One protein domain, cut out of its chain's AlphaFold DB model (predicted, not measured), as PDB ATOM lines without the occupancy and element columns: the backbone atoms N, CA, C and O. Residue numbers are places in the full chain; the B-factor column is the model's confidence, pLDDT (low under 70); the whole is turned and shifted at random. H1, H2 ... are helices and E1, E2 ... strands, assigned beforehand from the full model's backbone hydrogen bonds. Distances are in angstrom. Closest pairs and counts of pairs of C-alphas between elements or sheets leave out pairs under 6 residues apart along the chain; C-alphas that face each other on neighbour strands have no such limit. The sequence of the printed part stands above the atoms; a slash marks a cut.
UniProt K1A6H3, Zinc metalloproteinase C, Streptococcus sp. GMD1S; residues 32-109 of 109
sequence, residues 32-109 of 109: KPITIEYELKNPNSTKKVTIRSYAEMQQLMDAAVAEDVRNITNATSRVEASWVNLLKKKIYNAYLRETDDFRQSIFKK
ATOM      1  N   LYS A  32      -4.846  31.717  25.475       96.94
ATOM      2  CA  LYS A  32      -5.129  33.136  25.680       96.94
ATOM      3  C   LYS A  32      -3.846  33.842  26.137       96.94
ATOM      4  O   LYS A  32      -3.132  33.301  26.979       96.94
ATOM      5  N   PRO A  33      -3.539  35.033  25.600       97.75
ATOM      6  CA  PRO A  33      -2.402  35.797  26.079       97.75
ATOM      7  C   PRO A  33      -2.644  36.246  27.525       97.75
ATOM      8  O   PRO A  33      -3.758  36.629  27.872       97.75
ATOM      9  N   ILE A  34      -1.598  36.250  28.345       98.25
ATOM     10  CA  ILE A  34      -1.638  36.766  29.720       98.25
ATOM     11  C   ILE A  34      -0.495  37.746  29.948       98.25
ATOM     12  O   ILE A  34       0.555  37.650  29.316       98.25
ATOM     13  N   THR A  35      -0.682  38.684  30.873       98.50
ATOM     14  CA  THR A  35       0.394  39.571  31.331       98.50
ATOM     15  C   THR A  35       0.680  39.311  32.801       98.50
ATOM     16  O   THR A  35      -0.240  39.277  33.618       98.50
ATOM     17  N   ILE A  36       1.956  39.129  33.132       98.44
ATOM     18  CA  ILE A  36       2.443  38.893  34.493       98.44
ATOM     19  C   ILE A  36       3.471  39.951  34.889       98.44
ATOM     20  O   ILE A  36       4.133  40.532  34.033       98.44
ATOM     21  N   GLU A  37       3.631  40.165  36.191       98.25
ATOM     22  CA  GLU A  37       4.785  40.871  36.751       98.25
ATOM     23  C   GLU A  37       5.877  39.851  37.068       98.25
ATOM     24  O   GLU A  37       5.693  38.996  37.949       98.25
ATOM     25  N   TYR A  38       6.962  39.880  36.294       98.12
ATOM     26  CA  TYR A  38       8.017  38.877  36.368       98.12
ATOM     27  C   TYR A  38       9.349  39.373  35.801       98.12
ATOM     28  O   TYR A  38       9.423  39.931  34.706       98.12
ATOM     29  N   GLU A  39      10.419  39.064  36.523       97.69
ATOM     30  CA  GLU A  39      11.796  39.207  36.074       97.69
ATOM     31  C   GLU A  39      12.656  38.170  36.798       97.69
ATOM     32  O   GLU A  39      12.630  38.063  38.026       97.69
ATOM     33  N   LEU A  40      13.412  37.381  36.036       96.56
ATOM     34  CA  LEU A  40      14.332  36.405  36.610       96.56
ATOM     35  C   LEU A  40      15.372  37.132  37.478       96.56
ATOM     36  O   LEU A  40      15.875  38.180  37.080       96.56
ATOM     37  N   LYS A  41      15.718  36.570  38.641       94.62
ATOM     38  CA  LYS A  41      16.632  37.169  39.643       94.62
ATOM     39  C   LYS A  41      16.084  38.379  40.400       94.62
ATOM     40  O   LYS A  41      16.777  38.891  41.272       94.62
ATOM     41  N   ASN A  42      14.835  38.775  40.159       96.38
ATOM     42  CA  ASN A  42      14.158  39.806  40.935       96.38
ATOM     43  C   ASN A  42      12.748  39.342  41.366       96.38
ATOM     44  O   ASN A  42      11.781  39.508  40.619       96.38
ATOM     45  N   PRO A  43      12.593  38.761  42.574       92.94
ATOM     46  CA  PRO A  43      11.326  38.151  42.991       92.94
ATOM     47  C   PRO A  43      10.195  39.175  43.189       92.94
ATOM     48  O   PRO A  43       9.019  38.817  43.115       92.94
ATOM     49  N   ASN A  44      10.552  40.447  43.394       94.88
ATOM     50  CA  ASN A  44       9.628  41.556  43.633       94.88
ATOM     51  C   ASN A  44       9.474  42.464  42.405       94.88
ATOM     52  O   ASN A  44       8.990  43.588  42.529       94.88
ATOM     53  N   SER A  45       9.916  42.012  41.229       95.81
ATOM     54  CA  SER A  45       9.832  42.820  40.018       95.81
ATOM     55  C   SER A  45       8.387  43.143  39.656       95.81
ATOM     56  O   SER A  45       7.527  42.263  39.632       95.81
ATOM     57  N   THR A  46       8.153  44.405  39.309       97.19
ATOM     58  CA  THR A  46       6.896  44.918  38.750       97.19
ATOM     59  C   THR A  46       6.937  44.985  37.220       97.19
ATOM     60  O   THR A  46       6.017  45.496  36.577       97.19
ATOM     61  N   LYS A  47       8.011  44.467  36.603       98.06
ATOM     62  CA  LYS A  47       8.174  44.436  35.150       98.06
ATOM     63  C   LYS A  47       7.078  43.587  34.514       98.06
ATOM     64  O   LYS A  47       6.964  42.394  34.792       98.06
ATOM     65  N   LYS A  48       6.303  44.197  33.618       98.31
ATOM     66  CA  LYS A  48       5.236  43.511  32.885       98.31
ATOM     67  C   LYS A  48       5.808  42.701  31.724       98.31
ATOM     68  O   LYS A  48       6.491  43.245  30.858       98.31
ATOM     69  N   VAL A  49       5.481  41.416  31.692       98.19
ATOM     70  CA  VAL A  49       5.797  40.485  30.606       98.19
ATOM     71  C   VAL A  49       4.488  39.924  30.074       98.19
ATOM     72  O   VAL A  49       3.721  39.315  30.818       98.19
ATOM     73  N   THR A  50       4.221  40.136  28.787       98.38
ATOM     74  CA  THR A  50       3.065  39.546  28.106       98.38
ATOM     75  C   THR A  50       3.490  38.264  27.409       98.38
ATOM     76  O   THR A  50       4.329  38.314  26.514       98.38
ATOM     77  N   ILE A  51       2.879  37.150  27.801       98.31
ATOM     78  CA  ILE A  51       3.057  35.826  27.208       98.31
ATOM     79  C   ILE A  51       1.923  35.622  26.205       98.31
ATOM     80  O   ILE A  51       0.759  35.534  26.592       98.31
ATOM     81  N   ARG A  52       2.251  35.568  24.916       97.19
ATOM     82  CA  ARG A  52       1.303  35.433  23.798       97.19
ATOM     83  C   ARG A  52       1.237  34.026  23.228       97.19
ATOM     84  O   ARG A  52       0.298  33.718  22.500       97.19
ATOM     85  N   SER A  53       2.227  33.189  23.523       96.88
ATOM     86  CA  SER A  53       2.322  31.836  22.985       96.88
ATOM     87  C   SER A  53       2.934  30.863  23.986       96.88
ATOM     88  O   SER A  53       3.606  31.257  24.944       96.88
ATOM     89  N   TYR A  54       2.742  29.569  23.729       96.56
ATOM     90  CA  TYR A  54       3.426  28.521  24.480       96.56
ATOM     91  C   TYR A  54       4.953  28.633  24.381       96.56
ATOM     92  O   TYR A  54       5.635  28.409  25.372       96.56
ATOM     93  N   ALA A  55       5.497  29.016  23.221       97.69
ATOM     94  CA  ALA A  55       6.943  29.134  23.034       97.69
ATOM     95  C   ALA A  55       7.557  30.199  23.960       97.69
ATOM     96  O   ALA A  55       8.575  29.945  24.595       97.69
ATOM     97  N   GLU A  56       6.902  31.353  24.106       98.38
ATOM     98  CA  GLU A  56       7.329  32.389  25.057       98.38
ATOM     99  C   GLU A  56       7.224  31.898  26.509       98.38
ATOM    100  O   GLU A  56       8.122  32.126  27.319       98.38
ATOM    101  N   MET A  57       6.151  31.169  26.843       98.06
ATOM    102  CA  MET A  57       5.999  30.560  28.168       98.06
ATOM    103  C   MET A  57       7.112  29.543  28.458       98.06
ATOM    104  O   MET A  57       7.662  29.534  29.560       98.06
ATOM    105  N   GLN A  58       7.453  28.709  27.472       98.25
ATOM    106  CA  GLN A  58       8.508  27.703  27.561       98.25
ATOM    107  C   GLN A  58       9.871  28.365  27.764       98.25
ATOM    108  O   GLN A  58      10.593  27.958  28.662       98.25
ATOM    109  N   GLN A  59      10.190  29.434  27.029       98.50
ATOM    110  CA  GLN A  59      11.446  30.173  27.204       98.50
ATOM    111  C   GLN A  59      11.614  30.721  28.629       98.50
ATOM    112  O   GLN A  59      12.693  30.616  29.212       98.50
ATOM    113  N   LEU A  60      10.545  31.274  29.216       98.56
ATOM    114  CA  LEU A  60      10.566  31.722  30.613       98.56
ATOM    115  C   LEU A  60      10.769  30.544  31.576       98.56
ATOM    116  O   LEU A  60      11.524  30.665  32.541       98.56
ATOM    117  N   MET A  61      10.120  29.408  31.309       98.56
ATOM    118  CA  MET A  61      10.265  28.198  32.117       98.56
ATOM    119  C   MET A  61      11.681  27.620  32.033       98.56
ATOM    120  O   MET A  61      12.250  27.290  33.066       98.56
ATOM    121  N   ASP A  62      12.273  27.553  30.843       98.69
ATOM    122  CA  ASP A  62      13.633  27.050  30.625       98.69
ATOM    123  C   ASP A  62      14.662  27.911  31.364       98.69
ATOM    124  O   ASP A  62      15.551  27.387  32.037       98.69
ATOM    125  N   ALA A  63      14.506  29.237  31.310       98.44
ATOM    126  CA  ALA A  63      15.358  30.165  32.047       98.44
ATOM    127  C   ALA A  63      15.207  30.006  33.572       98.44
ATOM    128  O   ALA A  63      16.203  30.001  34.297       98.44
ATOM    129  N   ALA A  64      13.973  29.838  34.059       97.88
ATOM    130  CA  ALA A  64      13.697  29.594  35.471       97.88
ATOM    131  C   ALA A  64      14.288  28.258  35.953       97.88
ATOM    132  O   ALA A  64      14.917  28.217  37.008       97.88
ATOM    133  N   VAL A  65      14.142  27.184  35.168       97.69
ATOM    134  CA  VAL A  65      14.736  25.869  35.456       97.69
ATOM    135  C   VAL A  65      16.258  25.965  35.484       97.69
ATOM    136  O   VAL A  65      16.877  25.463  36.418       97.69
ATOM    137  N   ALA A  66      16.872  26.624  34.499       97.88
ATOM    138  CA  ALA A  66      18.322  26.781  34.452       97.88
ATOM    139  C   ALA A  66      18.864  27.513  35.689       97.88
ATOM    140  O   ALA A  66      19.916  27.140  36.213       97.88
ATOM    141  N   GLU A  67      18.152  28.527  36.183       96.81
ATOM    142  CA  GLU A  67      18.542  29.243  37.399       96.81
ATOM    143  C   GLU A  67      18.314  28.408  38.668       96.81
ATOM    144  O   GLU A  67      19.193  28.356  39.528       96.81
ATOM    145  N   ASP A  68      17.194  27.687  38.764       96.00
ATOM    146  CA  ASP A  68      16.934  26.776  39.883       96.00
ATOM    147  C   ASP A  68      17.961  25.641  39.949       96.00
ATOM    148  O   ASP A  68      18.396  25.274  41.036       96.00
ATOM    149  N   VAL A  69      18.415  25.122  38.806       95.88
ATOM    150  CA  VAL A  69      19.486  24.114  38.739       95.88
ATOM    151  C   VAL A  69      20.821  24.685  39.224       95.88
ATOM    152  O   VAL A  69      21.538  24.008  39.961       95.88
ATOM    153  N   ARG A  70      21.154  25.939  38.884       94.31
ATOM    154  CA  ARG A  70      22.367  26.611  39.397       94.31
ATOM    155  C   ARG A  70      22.344  26.786  40.915       94.31
ATOM    156  O   ARG A  70      23.406  26.841  41.527       94.31
ATOM    157  N   ASN A  71      21.157  26.853  41.517       90.19
ATOM    158  CA  ASN A  71      20.961  26.978  42.960       90.19
ATOM    159  C   ASN A  71      20.091  25.838  43.523       90.19
ATOM    160  O   ASN A  71      19.149  26.062  44.292       90.19
ATOM    161  N   ILE A  72      20.407  24.600  43.123       88.06
ATOM    162  CA  ILE A  72      19.559  23.424  43.364       88.06
ATOM    163  C   ILE A  72      19.260  23.180  44.844       88.06
ATOM    164  O   ILE A  72      18.131  22.831  45.191       88.06
ATOM    165  N   THR A  73      20.229  23.413  45.737       87.38
ATOM    166  CA  THR A  73      20.032  23.265  47.186       87.38
ATOM    167  C   THR A  73      18.926  24.188  47.682       87.38
ATOM    168  O   THR A  73      18.050  23.749  48.422       87.38
ATOM    169  N   ASN A  74      18.910  25.451  47.250       84.00
ATOM    170  CA  ASN A  74      17.868  26.398  47.634       84.00
ATOM    171  C   ASN A  74      16.527  26.053  46.967       84.00
ATOM    172  O   ASN A  74      15.508  26.002  47.648       84.00
ATOM    173  N   ALA A  75      16.526  25.726  45.671       83.06
ATOM    174  CA  ALA A  75      15.305  25.399  44.927       83.06
ATOM    175  C   ALA A  75      14.573  24.155  45.475       83.06
ATOM    176  O   ALA A  75      13.345  24.087  45.428       83.06
ATOM    177  N   THR A  76      15.315  23.184  46.019       84.56
ATOM    178  CA  THR A  76      14.758  21.940  46.585       84.56
ATOM    179  C   THR A  76      14.455  22.019  48.081       84.56
ATOM    180  O   THR A  76      13.487  21.407  48.526       84.56
ATOM    181  N   SER A  77      15.225  22.788  48.862       87.75
ATOM    182  CA  SER A  77      14.976  22.967  50.306       87.75
ATOM    183  C   SER A  77      13.982  24.088  50.622       87.75
ATOM    184  O   SER A  77      13.353  24.080  51.680       87.75
ATOM    185  N   ARG A  78      13.824  25.058  49.714       89.69
ATOM    186  CA  ARG A  78      12.940  26.218  49.850       89.69
ATOM    187  C   ARG A  78      12.179  26.430  48.548       89.69
ATOM    188  O   ARG A  78      12.500  27.306  47.753       89.69
ATOM    189  N   VAL A  79      11.117  25.653  48.355       86.50
ATOM    190  CA  VAL A  79      10.276  25.712  47.144       86.50
ATOM    191  C   VAL A  79       9.739  27.127  46.871       86.50
ATOM    192  O   VAL A  79       9.581  27.528  45.724       86.50
ATOM    193  N   GLU A  80       9.510  27.938  47.904       85.69
ATOM    194  CA  GLU A  80       9.098  29.344  47.759       85.69
ATOM    195  C   GLU A  80      10.165  30.248  47.117       85.69
ATOM    196  O   GLU A  80       9.823  31.267  46.523       85.69
ATOM    197  N   ALA A  81      11.440  29.861  47.182       87.81
ATOM    198  CA  ALA A  81      12.549  30.558  46.534       87.81
ATOM    199  C   ALA A  81      12.828  30.064  45.101       87.81
ATOM    200  O   ALA A  81      13.659  30.658  44.417       87.81
ATOM    201  N   SER A  82      12.160  28.996  44.643       95.31
ATOM    202  CA  SER A  82      12.306  28.474  43.279       95.31
ATOM    203  C   SER A  82      11.712  29.443  42.254       95.31
ATOM    204  O   SER A  82      10.545  29.843  42.342       95.31
ATOM    205  N   TRP A  83      12.494  29.764  41.226       97.19
ATOM    206  CA  TRP A  83      12.064  30.562  40.081       97.19
ATOM    207  C   TRP A  83      10.970  29.865  39.285       97.19
ATOM    208  O   TRP A  83      10.041  30.528  38.818       97.19
ATOM    209  N   VAL A  84      11.038  28.536  39.168       97.38
ATOM    210  CA  VAL A  84       9.988  27.728  38.542       97.38
ATOM    211  C   VAL A  84       8.680  27.860  39.317       97.38
ATOM    212  O   VAL A  84       7.628  28.086  38.716       97.38
ATOM    213  N   ASN A  85       8.723  27.739  40.646       96.50
ATOM    214  CA  ASN A  85       7.536  27.887  41.486       96.50
ATOM    215  C   ASN A  85       6.959  29.309  41.397       96.50
ATOM    216  O   ASN A  85       5.757  29.471  41.172       96.50
ATOM    217  N   LEU A  86       7.807  30.338  41.486       96.94
ATOM    218  CA  LEU A  86       7.392  31.735  41.352       96.94
ATOM    219  C   LEU A  86       6.707  31.995  40.001       96.94
ATOM    220  O   LEU A  86       5.600  32.536  39.968       96.94
ATOM    221  N   LEU A  87       7.324  31.573  38.891       98.38
ATOM    222  CA  LEU A  87       6.765  31.746  37.549       98.38
ATOM    223  C   LEU A  87       5.414  31.030  37.407       98.38
ATOM    224  O   LEU A  87       4.450  31.631  36.928       98.38
ATOM    225  N   LYS A  88       5.305  29.781  37.886       98.12
ATOM    226  CA  LYS A  88       4.044  29.020  37.887       98.12
ATOM    227  C   LYS A  88       2.940  29.750  38.649       98.12
ATOM    228  O   LYS A  88       1.831  29.858  38.130       98.12
ATOM    229  N   LYS A  89       3.234  30.301  39.833       97.56
ATOM    230  CA  LYS A  89       2.266  31.078  40.627       97.56
ATOM    231  C   LYS A  89       1.795  32.331  39.890       97.56
ATOM    232  O   LYS A  89       0.600  32.618  39.874       97.56
ATOM    233  N   LYS A  90       2.711  33.067  39.254       98.00
ATOM    234  CA  LYS A  90       2.373  34.275  38.482       98.00
ATOM    235  C   LYS A  90       1.485  33.941  37.276       98.00
ATOM    236  O   LYS A  90       0.462  34.595  37.096       98.00
ATOM    237  N   ILE A  91       1.827  32.899  36.512       98.25
ATOM    238  CA  ILE A  91       1.024  32.417  35.373       98.25
ATOM    239  C   ILE A  91      -0.361  31.946  35.836       98.25
ATOM    240  O   ILE A  91      -1.367  32.348  35.256       98.25
ATOM    241  N   TYR A  92      -0.422  31.142  36.901       98.31
ATOM    242  CA  TYR A  92      -1.677  30.656  37.474       98.31
ATOM    243  C   TYR A  92      -2.594  31.811  37.886       98.31
ATOM    244  O   TYR A  92      -3.743  31.860  37.459       98.31
ATOM    245  N   ASN A  93      -2.075  32.778  38.650       98.19
ATOM    246  CA  ASN A  93      -2.853  33.928  39.111       98.19
ATOM    247  C   ASN A  93      -3.327  34.824  37.961       98.19
ATOM    248  O   ASN A  93      -4.408  35.404  38.048       98.19
ATOM    249  N   ALA A  94      -2.535  34.957  36.894       98.19
ATOM    250  CA  ALA A  94      -2.956  35.704  35.716       98.19
ATOM    251  C   ALA A  94      -4.111  35.005  34.991       98.19
ATOM    252  O   ALA A  94      -5.114  35.655  34.709       98.19
ATOM    253  N   TYR A  95      -4.027  33.690  34.767       98.06
ATOM    254  CA  TYR A  95      -5.143  32.953  34.172       98.06
ATOM    255  C   TYR A  95      -6.376  32.923  35.074       98.06
ATOM    256  O   TYR A  95      -7.472  33.100  34.558       98.06
ATOM    257  N   LEU A  96      -6.220  32.762  36.392       98.06
ATOM    258  CA  LEU A  96      -7.333  32.801  37.347       98.06
ATOM    259  C   LEU A  96      -8.173  34.076  37.158       98.06
ATOM    260  O   LEU A  96      -9.392  34.003  37.036       98.06
ATOM    261  N   ARG A  97      -7.508  35.233  37.048       96.38
ATOM    262  CA  ARG A  97      -8.161  36.533  36.820       96.38
ATOM    263  C   ARG A  97      -8.747  36.668  35.415       96.38
ATOM    264  O   ARG A  97      -9.861  37.151  35.270       96.38
ATOM    265  N   GLU A  98      -8.015  36.230  34.393       95.31
ATOM    266  CA  GLU A  98      -8.420  36.346  32.982       95.31
ATOM    267  C   GLU A  98      -9.578  35.404  32.605       95.31
ATOM    268  O   GLU A  98     -10.228  35.574  31.576       95.31
ATOM    269  N   THR A  99      -9.828  34.369  33.409       95.44
ATOM    270  CA  THR A  99     -10.777  33.297  33.079       95.44
ATOM    271  C   THR A  99     -11.950  33.167  34.040       95.44
ATOM    272  O   THR A  99     -12.627  32.139  34.010       95.44
ATOM    273  N   ASP A 100     -12.216  34.201  34.846       95.31
ATOM    274  CA  ASP A 100     -13.302  34.196  35.835       95.31
ATOM    275  C   ASP A 100     -13.211  32.953  36.741       95.31
ATOM    276  O   ASP A 100     -14.057  32.063  36.715       95.31
ATOM    277  N   ASP A 101     -12.097  32.836  37.467       95.19
ATOM    278  CA  ASP A 101     -11.766  31.687  38.316       95.19
ATOM    279  C   ASP A 101     -11.786  30.337  37.573       95.19
ATOM    280  O   ASP A 101     -12.254  29.324  38.098       95.19
ATOM    281  N   PHE A 102     -11.292  30.310  36.330       96.81
ATOM    282  CA  PHE A 102     -11.331  29.148  35.431       96.81
ATOM    283  C   PHE A 102     -12.738  28.654  35.060       96.81
ATOM    284  O   PHE A 102     -12.872  27.568  34.487       96.81
ATOM    285  N   ARG A 103     -13.798  29.446  35.294       96.62
ATOM    286  CA  ARG A 103     -15.129  29.183  34.709       96.62
ATOM    287  C   ARG A 103     -15.085  29.256  33.187       96.62
ATOM    288  O   ARG A 103     -15.886  28.620  32.503       96.62
ATOM    289  N   GLN A 104     -14.129  30.009  32.648       96.00
ATOM    290  CA  GLN A 104     -13.828  30.062  31.227       96.00
ATOM    291  C   GLN A 104     -12.537  29.311  30.894       96.00
ATOM    292  O   GLN A 104     -11.594  29.245  31.678       96.00
ATOM    293  N   SER A 105     -12.458  28.780  29.673       95.56
ATOM    294  CA  SER A 105     -11.237  28.123  29.199       95.56
ATOM    295  C   SER A 105     -10.068  29.112  29.105       95.56
ATOM    296  O   SER A 105     -10.238  30.263  28.681       95.56
ATOM    297  N   ILE A 106      -8.866  28.629  29.433       96.44
ATOM    298  CA  ILE A 106      -7.589  29.304  29.136       96.44
ATOM    299  C   ILE A 106      -7.260  29.277  27.638       96.44
ATOM    300  O   ILE A 106      -6.375  29.998  27.181       96.44
ATOM    301  N   PHE A 107      -7.969  28.453  26.866       96.50
ATOM    302  CA  PHE A 107      -7.877  28.389  25.418       96.50
ATOM    303  C   PHE A 107      -8.992  29.221  24.779       96.50
ATOM    304  O   PHE A 107     -10.123  29.289  25.269       96.50
ATOM    305  N   LYS A 108      -8.670  29.873  23.666       94.44
ATOM    306  CA  LYS A 108      -9.636  30.508  22.771       94.44
ATOM    307  C   LYS A 108     -10.498  29.419  22.119       94.44
ATOM    308  O   LYS A 108     -10.017  28.305  21.910       94.44
ATOM    309  N   LYS A 109     -11.762  29.741  21.833       85.19
ATOM    310  CA  LYS A 109     -12.661  28.850  21.082       85.19
ATOM    311  C   LYS A 109     -12.124  28.674  19.658       85.19
ATOM    312  O   LYS A 109     -11.798  29.716  19.055       85.19
TER     313      LYS A 109
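AT A GLANCE: This is residues 32 to 109 of the 109 residues of the protein "Zinc metalloproteinase C" of Streptococcus sp. GMD1S (UniProt K1A6H3). Two long helices, H1 and H3, run opposite ways as a narrow V, meeting where the first residues of H3 come to H1, and a two-stranded hairpin lies over the opening between them, with E1 along H3 and E2 near the first turns of H1. The short helix H2 makes one end of the length, and residues 99 to 109, with no named element, reach to the other end. The printed part has 78 residues with two named strands and three named helices, in the order E1, E2, H1, H2, H3, and the sheet is E1 - E2, antiparallel. The class is mostly helix. The whole is compact, with a radius of gyration of the C-alphas of 13.2 A, and elongated in outline, spanning 41 by 21 by 21 A.

IN THESE COORDINATES: E1 is residues 34 to 37, 10.4 A from first to last C-alpha, and begins with C-alpha 34 at (-1.638, 36.766, 29.720). E2 is residues 48 to 51, 9.8 A long. H1, residues 54 to 70, is the longest helix at 24.2 A, and its C-alpha 54 is at (3.426, 28.521, 24.480). H2 is residues 72 to 77, 8.3 A long. H3 is residues 83 to 98, 22.4 A long, and ends with C-alpha 98 at (-8.420, 36.346, 32.982).

HOW THE PARTS SIT: E1 and E2 form a hairpin, antiparallel, with 149 degrees between their directions. N 36 and O 49 are 2.9 A apart and N 51 and O 34 are 2.8 A apart, both within hydrogen-bond range. E1 has 9 pairs of C-alphas within 8 A of H3, the closest being those of Ile 36 and Lys 90 at 6.1 A. E2 has 1 such pair with H1, the C-alphas of Ile 51 and Met 57, 6.1 A apart. H1 and H3 touch, H3 with residues 83 to 87 alone; their closest C-alphas, those of Ala 64 and Trp 83, are 5.0 A apart. They stand at a shallow tilt of 30 degrees, opposite ways. H1 and H2 only just touch, and only at the corner by their link, with 3 pairs of C-alphas within 8 A; the closest are those of Asp 68 and Ala 75, 5.5 A apart. Their lines are about perpendicular, at 88 degrees. H2 and H3 are close but not clearly touching, with the C-alphas of Ala 75 and Trp 83 closest at 7.8 A. E1 and H1 are apart, as are E2 and H3. In H1, H2 and H3 every O i to N i+4 pair is within hydrogen-bond range.

THE WHOLE: The two C-alphas farthest apart are those of Thr 73 and Lys 109, at 42.2 A, and Lys 109 is the chain's last residue. The printed part has no cut. The links E2 to H1, H1 to H2 and H2 to H3 are tight, the link E1 to E2 is short, and there is no long link. The mean pLDDT of the printed part is 95.5, that of H2 is 86, and no printed residue is under 70.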